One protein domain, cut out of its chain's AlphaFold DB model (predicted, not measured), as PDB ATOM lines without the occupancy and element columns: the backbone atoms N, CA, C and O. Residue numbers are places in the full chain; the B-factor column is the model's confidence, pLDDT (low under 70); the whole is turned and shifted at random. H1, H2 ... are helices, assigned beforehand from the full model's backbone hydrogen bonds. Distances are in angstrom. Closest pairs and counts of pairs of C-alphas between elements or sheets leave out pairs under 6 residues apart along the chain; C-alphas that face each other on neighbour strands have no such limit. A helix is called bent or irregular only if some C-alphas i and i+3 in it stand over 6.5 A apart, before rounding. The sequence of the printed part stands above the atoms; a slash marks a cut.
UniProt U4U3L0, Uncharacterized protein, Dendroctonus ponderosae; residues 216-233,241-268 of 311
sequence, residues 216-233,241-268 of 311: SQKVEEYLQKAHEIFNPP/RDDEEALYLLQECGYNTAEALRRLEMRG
ATOM      1  N   SER A 216       0.352 -29.754 -31.241       81.75
ATOM      2  CA  SER A 216       1.311 -29.707 -30.125       81.75
ATOM      3  C   SER A 216       1.623 -28.272 -29.685       81.75
ATOM      4  O   SER A 216       1.322 -27.901 -28.556       81.75
ATOM      5  N   GLN A 217       2.030 -27.407 -30.619       87.56
ATOM      6  CA  GLN A 217       2.327 -26.004 -30.308       87.56
ATOM      7  C   GLN A 217       1.094 -25.214 -29.833       87.56
ATOM      8  O   GLN A 217       1.169 -24.418 -28.902       87.56
ATOM      9  N   LYS A 218      -0.073 -25.430 -30.451       89.00
ATOM     10  CA  LYS A 218      -1.309 -24.706 -30.103       89.00
ATOM     11  C   LYS A 218      -1.839 -25.106 -28.720       89.00
ATOM     12  O   LYS A 218      -2.419 -24.275 -28.022       89.00
ATOM     13  N   VAL A 219      -1.680 -26.378 -28.362       91.00
ATOM     14  CA  VAL A 219      -2.044 -26.937 -27.058       91.00
ATOM     15  C   VAL A 219      -1.067 -26.438 -25.998       91.00
ATOM     16  O   VAL A 219      -1.523 -25.948 -24.974       91.00
ATOM     17  N   GLU A 220       0.238 -26.449 -26.267       90.25
ATOM     18  CA  GLU A 220       1.260 -25.887 -25.370       90.25
ATOM     19  C   GLU A 220       1.006 -24.403 -25.070       90.25
ATOM     20  O   GLU A 220       0.915 -24.010 -23.907       90.25
ATOM     21  N   GLU A 221       0.791 -23.578 -26.100       91.69
ATOM     22  CA  GLU A 221       0.457 -22.157 -25.923       91.69
ATOM     23  C   GLU A 221      -0.840 -21.950 -25.127       91.69
ATOM     24  O   GLU A 221      -0.987 -20.965 -24.398       91.69
ATOM     25  N   TYR A 222      -1.816 -22.842 -25.302       91.81
ATOM     26  CA  TYR A 222      -3.063 -22.808 -24.548       91.81
ATOM     27  C   TYR A 222      -2.837 -23.154 -23.077       91.81
ATOM     28  O   TYR A 222      -3.322 -22.421 -22.220       91.81
ATOM     29  N   LEU A 223      -2.086 -24.219 -22.791       90.50
ATOM     30  CA  LEU A 223      -1.761 -24.647 -21.432       90.50
ATOM     31  C   LEU A 223      -0.949 -23.582 -20.695       90.50
ATOM     32  O   LEU A 223      -1.256 -23.264 -19.549       90.50
ATOM     33  N   GLN A 224       0.002 -22.936 -21.373       89.56
ATOM     34  CA  GLN A 224       0.753 -21.820 -20.802       89.56
ATOM     35  C   GLN A 224      -0.175 -20.663 -20.390       89.56
ATOM     36  O   GLN A 224      -0.103 -20.176 -19.264       89.56
ATOM     37  N   LYS A 225      -1.113 -20.268 -21.263       89.38
ATOM     38  CA  LYS A 225      -2.111 -19.223 -20.955       89.38
ATOM     39  C   LYS A 225      -3.097 -19.655 -19.869       89.38
ATOM     40  O   LYS A 225      -3.491 -18.842 -19.038       89.38
ATOM     41  N   ALA A 226      -3.496 -20.925 -19.853       87.50
ATOM     42  CA  ALA A 226      -4.349 -21.490 -18.813       87.50
ATOM     43  C   ALA A 226      -3.665 -21.428 -17.437       87.50
ATOM     44  O   ALA A 226      -4.291 -21.025 -16.452       87.50
ATOM     45  N   HIS A 227      -2.366 -21.734 -17.389       83.31
ATOM     46  CA  HIS A 227      -1.549 -21.633 -16.186       83.31
ATOM     47  C   HIS A 227      -1.445 -20.186 -15.678       83.31
ATOM     48  O   HIS A 227      -1.584 -19.944 -14.480       83.31
ATOM     49  N   GLU A 228      -1.280 -19.208 -16.574       84.31
ATOM     50  CA  GLU A 228      -1.268 -17.776 -16.228       84.31
ATOM     51  C   GLU A 228      -2.597 -17.294 -15.619       84.31
ATOM     52  O   GLU A 228      -2.587 -16.506 -14.672       84.31
ATOM     53  N   ILE A 229      -3.738 -17.777 -16.129       78.12
ATOM     54  CA  ILE A 229      -5.081 -17.416 -15.630       78.12
ATOM     55  C   ILE A 229      -5.291 -17.915 -14.201       78.12
ATOM     56  O   ILE A 229      -5.847 -17.207 -13.359       78.12
ATOM     57  N   PHE A 230      -4.871 -19.147 -13.926       71.75
ATOM     58  CA  PHE A 230      -5.066 -19.766 -12.621       71.75
ATOM     59  C   PHE A 230      -4.023 -19.340 -11.599       71.75
ATOM     60  O   PHE A 230      -4.348 -19.299 -10.409       71.75
ATOM     61  N   ASN A 231      -2.799 -19.060 -12.065       68.00
ATOM     62  CA  ASN A 231      -1.600 -18.781 -11.278       68.00
ATOM     63  C   ASN A 231      -1.629 -19.516  -9.924       68.00
ATOM     64  O   ASN A 231      -1.652 -18.876  -8.861       68.00
ATOM     65  N   PRO A 232      -1.788 -20.856  -9.944       62.84
ATOM     66  CA  PRO A 232      -2.030 -21.595  -8.724       62.84
ATOM     67  C   PRO A 232      -0.799 -21.436  -7.826       62.84
ATOM     68  O   PRO A 232       0.328 -21.475  -8.322       62.84
ATOM     69  N   PRO A 233      -0.970 -21.252  -6.503       61.06
ATOM     70  CA  PRO A 233       0.170 -21.199  -5.603       61.06
ATOM     71  C   PRO A 233       0.996 -22.470  -5.801       61.06
ATOM     72  O   PRO A 233       0.466 -23.574  -5.655       61.06
ATOM     73  N   ARG A 241       0.810 -30.133 -10.816       69.38
ATOM     74  CA  ARG A 241      -0.647 -30.191 -10.961       69.38
ATOM     75  C   ARG A 241      -0.963 -30.770 -12.337       69.38
ATOM     76  O   ARG A 241      -0.236 -30.498 -13.286       69.38
ATOM     77  N   ASP A 242      -2.024 -31.559 -12.399       73.94
ATOM     78  CA  ASP A 242      -2.551 -32.065 -13.658       73.94
ATOM     79  C   ASP A 242      -3.396 -30.984 -14.357       73.94
ATOM     80  O   ASP A 242      -4.138 -30.247 -13.699       73.94
ATOM     81  N   ASP A 243      -3.267 -30.908 -15.682       83.75
ATOM     82  CA  ASP A 243      -3.963 -29.980 -16.574       83.75
ATOM     83  C   ASP A 243      -5.123 -30.661 -17.344       83.75
ATOM     84  O   ASP A 243      -5.697 -30.069 -18.266       83.75
ATOM     85  N   GLU A 244      -5.516 -31.883 -16.959       85.88
ATOM     86  CA  GLU A 244      -6.640 -32.647 -17.530       85.88
ATOM     87  C   GLU A 244      -7.927 -31.819 -17.700       85.88
ATOM     88  O   GLU A 244      -8.593 -31.903 -18.734       85.88
ATOM     89  N   GLU A 245      -8.278 -30.972 -16.726       85.12
ATOM     90  CA  GLU A 245      -9.484 -30.134 -16.797       85.12
ATOM     91  C   GLU A 245      -9.409 -29.106 -17.940       85.12
ATOM     92  O   GLU A 245     -10.398 -28.870 -18.640       85.12
ATOM     93  N   ALA A 246      -8.232 -28.511 -18.154       88.56
ATOM     94  CA  ALA A 246      -8.007 -27.556 -19.232       88.56
ATOM     95  C   ALA A 246      -8.038 -28.262 -20.596       88.56
ATOM     96  O   ALA A 246      -8.663 -27.771 -21.540       88.56
ATOM     97  N   LEU A 247      -7.434 -29.448 -20.695       90.25
ATOM     98  CA  LEU A 247      -7.452 -30.260 -21.913       90.25
ATOM     99  C   LEU A 247      -8.861 -30.748 -22.264       90.25
ATOM    100  O   LEU A 247      -9.271 -30.651 -23.422       90.25
ATOM    101  N   TYR A 248      -9.639 -31.185 -21.274       89.19
ATOM    102  CA  TYR A 248     -11.038 -31.564 -21.469       89.19
ATOM    103  C   TYR A 248     -11.870 -30.385 -21.987       89.19
ATOM    104  O   TYR A 248     -12.639 -30.521 -22.941       89.19
ATOM    105  N   LEU A 249     -11.686 -29.192 -21.415       90.00
ATOM    106  CA  LEU A 249     -12.381 -27.994 -21.876       90.00
ATOM    107  C   LEU A 249     -11.971 -27.609 -23.306       90.00
ATOM    108  O   LEU A 249     -12.816 -27.186 -24.100       90.00
ATOM    109  N   LEU A 250     -10.692 -27.772 -23.655       91.12
ATOM    110  CA  LEU A 250     -10.196 -27.550 -25.011       91.12
ATOM    111  C   LEU A 250     -10.836 -28.520 -26.017       91.12
ATOM    112  O   LEU A 250     -11.257 -28.074 -27.090       91.12
ATOM    113  N   GLN A 251     -10.962 -29.802 -25.656       90.44
ATOM    114  CA  GLN A 251     -11.690 -30.808 -26.436       90.44
ATOM    115  C   GLN A 251     -13.157 -30.401 -26.627       90.44
ATOM    116  O   GLN A 251     -13.654 -30.387 -27.753       90.44
ATOM    117  N   GLU A 252     -13.846 -30.023 -25.547       89.50
ATOM    118  CA  GLU A 252     -15.263 -29.630 -25.573       89.50
ATOM    119  C   GLU A 252     -15.496 -28.377 -26.438       89.50
ATOM    120  O   GLU A 252     -16.536 -28.223 -27.082       89.50
ATOM    121  N   CYS A 253     -14.505 -27.485 -26.509       90.69
ATOM    122  CA  CYS A 253     -14.522 -26.305 -27.374       90.69
ATOM    123  C   CYS A 253     -14.101 -26.598 -28.825       90.69
ATOM    124  O   CYS A 253     -13.946 -25.658 -29.610       90.69
ATOM    125  N   GLY A 254     -13.881 -27.866 -29.193       88.88
ATOM    126  CA  GLY A 254     -13.450 -28.263 -30.532       88.88
ATOM    127  C   GLY A 254     -12.097 -27.663 -30.918       88.88
ATOM    128  O   GLY A 254     -11.923 -27.210 -32.049       88.88
ATOM    129  N   TYR A 255     -11.155 -27.594 -29.970       89.38
ATOM    130  CA  TYR A 255      -9.808 -27.034 -30.152       89.38
ATOM    131  C   TYR A 255      -9.761 -25.534 -30.470       89.38
ATOM    132  O   TYR A 255      -8.769 -25.018 -31.009       89.38
ATOM    133  N   ASN A 256     -10.821 -24.798 -30.130       90.25
ATOM    134  CA  ASN A 256     -10.816 -23.343 -30.153       90.25
ATOM    135  C   ASN A 256     -10.211 -22.796 -28.854       90.25
ATOM    136  O   ASN A 256     -10.891 -22.685 -27.835       90.25
ATOM    137  N   THR A 257      -8.937 -22.410 -28.910       91.50
ATOM    138  CA  THR A 257      -8.189 -21.902 -27.752       91.50
ATOM    139  C   THR A 257      -8.785 -20.626 -27.167       91.50
ATOM    140  O   THR A 257      -8.808 -20.476 -25.953       91.50
ATOM    141  N   ALA A 258      -9.322 -19.722 -27.990       91.38
ATOM    142  CA  ALA A 258      -9.907 -18.471 -27.505       91.38
ATOM    143  C   ALA A 258     -11.211 -18.703 -26.721       91.38
ATOM    144  O   ALA A 258     -11.419 -18.106 -25.666       91.38
ATOM    145  N   GLU A 259     -12.079 -19.589 -27.218       91.00
ATOM    146  CA  GLU A 259     -13.321 -19.949 -26.524       91.00
ATOM    147  C   GLU A 259     -13.032 -20.772 -25.260       91.00
ATOM    148  O   GLU A 259     -13.639 -20.521 -24.218       91.00
ATOM    149  N   ALA A 260     -12.059 -21.688 -25.319       91.38
ATOM    150  CA  ALA A 260     -11.629 -22.473 -24.168       91.38
ATOM    151  C   ALA A 260     -11.068 -21.582 -23.048       91.38
ATOM    152  O   ALA A 260     -11.484 -21.728 -21.903       91.38
ATOM    153  N   LEU A 261     -10.200 -20.611 -23.366       91.00
ATOM    154  CA  LEU A 261      -9.672 -19.649 -22.386       91.00
ATOM    155  C   LEU A 261     -10.782 -18.785 -21.786       91.00
ATOM    156  O   LEU A 261     -10.849 -18.622 -20.573       91.00
ATOM    157  N   ARG A 262     -11.720 -18.300 -22.606       89.94
ATOM    158  CA  ARG A 262     -12.866 -17.532 -22.108       89.94
ATOM    159  C   ARG A 262     -13.713 -18.344 -21.125       89.94
ATOM    160  O   ARG A 262     -14.149 -17.817 -20.103       89.94
ATOM    161  N   ARG A 263     -13.993 -19.616 -21.428       89.06
ATOM    162  CA  ARG A 263     -14.747 -20.499 -20.521       89.06
ATOM    163  C   ARG A 263     -13.964 -20.810 -19.252       89.06
ATOM    164  O   ARG A 263     -14.567 -20.853 -18.181       89.06
ATOM    165  N   LEU A 264     -12.651 -20.972 -19.378       86.12
ATOM    166  CA  LEU A 264     -11.732 -21.189 -18.272       86.12
ATOM    167  C   LEU A 264     -11.736 -19.990 -17.305       86.12
ATOM    168  O   LEU A 264     -11.942 -20.173 -16.110       86.12
ATOM    169  N   GLU A 265     -11.643 -18.759 -17.818       85.44
ATOM    170  CA  GLU A 265     -11.744 -17.519 -17.031       85.44
ATOM    171  C   GLU A 265     -13.106 -17.373 -16.335       85.44
ATOM    172  O   GLU A 265     -13.185 -17.001 -15.163       85.44
ATOM    173  N   MET A 266     -14.195 -17.695 -17.040       81.88
ATOM    174  CA  MET A 266     -15.557 -17.623 -16.496       81.88
ATOM    175  C   MET A 266     -15.824 -18.667 -15.405       81.88
ATOM    176  O   MET A 266     -16.685 -18.444 -14.551       81.88
ATOM    177  N   ARG A 267     -15.096 -19.792 -15.412       75.19
ATOM    178  CA  ARG A 267     -15.134 -20.796 -14.337       75.19
ATOM    179  C   ARG A 267     -14.497 -20.273 -13.040       75.19
ATOM    180  O   ARG A 267     -14.769 -20.832 -11.977       75.19
ATOM    181  N   GLY A 268     -13.728 -19.178 -13.110       62.78
ATOM    182  CA  GLY A 268     -12.882 -18.680 -12.026       62.78
ATOM    183  C   GLY A 268     -11.689 -19.611 -11.773       62.78
ATOM    184  O   GLY A 268     -11.579 -20.637 -12.443       62.78
TER     185      GLY A 268
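Overview. This is residues 216 to 233 and 241 to 268 of the 311 residues of an uncharacterized protein of Dendroctonus ponderosae (UniProt U4U3L0). Two helices, H1 and H3, lie side by side and run the same way, and the shorter helix H2 packs slantwise over the pair, so that the centres of the three make a triangle. H2 is joined to H3 by a tight turn, and the cut ends of the chain at residues 233 and 241 lie far from that turn. The printed part has 46 residues with three named helices, in the order H1, H2, H3, and no named strand; its class is all helix. It is compact, with a radius of gyration of the C-alphas of 9.6 A, and rounded, with spans of 29 by 22 by 15 A.

Along the chain. The printed part begins with H1, residues 216 to 230, the longest helix with 15 residues. Its first C-alpha, Ser 216, is at (1.311, -29.707, -30.125) and its last, Phe 230, at (-5.066, -19.766, -12.621), 21.1 A away. After the cut comes H2, residues 244 to 252, which begins at C-alpha 244 at (-6.640, -32.647, -17.530) and is 12.2 A long. H3, residues 257 to 266, is 14.1 A long and ends at C-alpha 266 at (-15.557, -17.623, -16.496). None of the three helices is bent or irregular.

Arrangement. H1 and H3 touch and run the same way at a shallow tilt of 17 degrees. Their closest C-alphas are those of Tyr 222 and Thr 257, 6.1 A apart. H1 and H2 are close but not clearly touching, with 2 pairs of C-alphas within 8 A. Their closest C-alphas are those of Ala 226 and Ala 246, 7.1 A apart, and they run opposite ways at a steep tilt of 61 degrees. H2 and H3 touch and run opposite ways at a steep tilt of 59 degrees. Their closest C-alphas are those of Leu 250 and Ala 260, 5.3 A apart. In H1, H2 and H3 every O i to N i+4 pair is within hydrogen-bond range.

Size, cuts and confidence. The two C-alphas farthest apart are those of Pro 233 and Gly 254, 29.3 A, and the first and last printed C-alphas, Ser 216 and Gly 268, are 25.5 A apart. Residues 234 to 240 are not printed, and C-alphas 233 and 241 are 10.5 A apart across this cut. The link from H1 to H2 runs across the cut, while the link from H2 to H3, with 4 residues between them, is tight. The mean pLDDT of the printed part is 84.8, and residues 231 to 233, 241 and 268 are under 70.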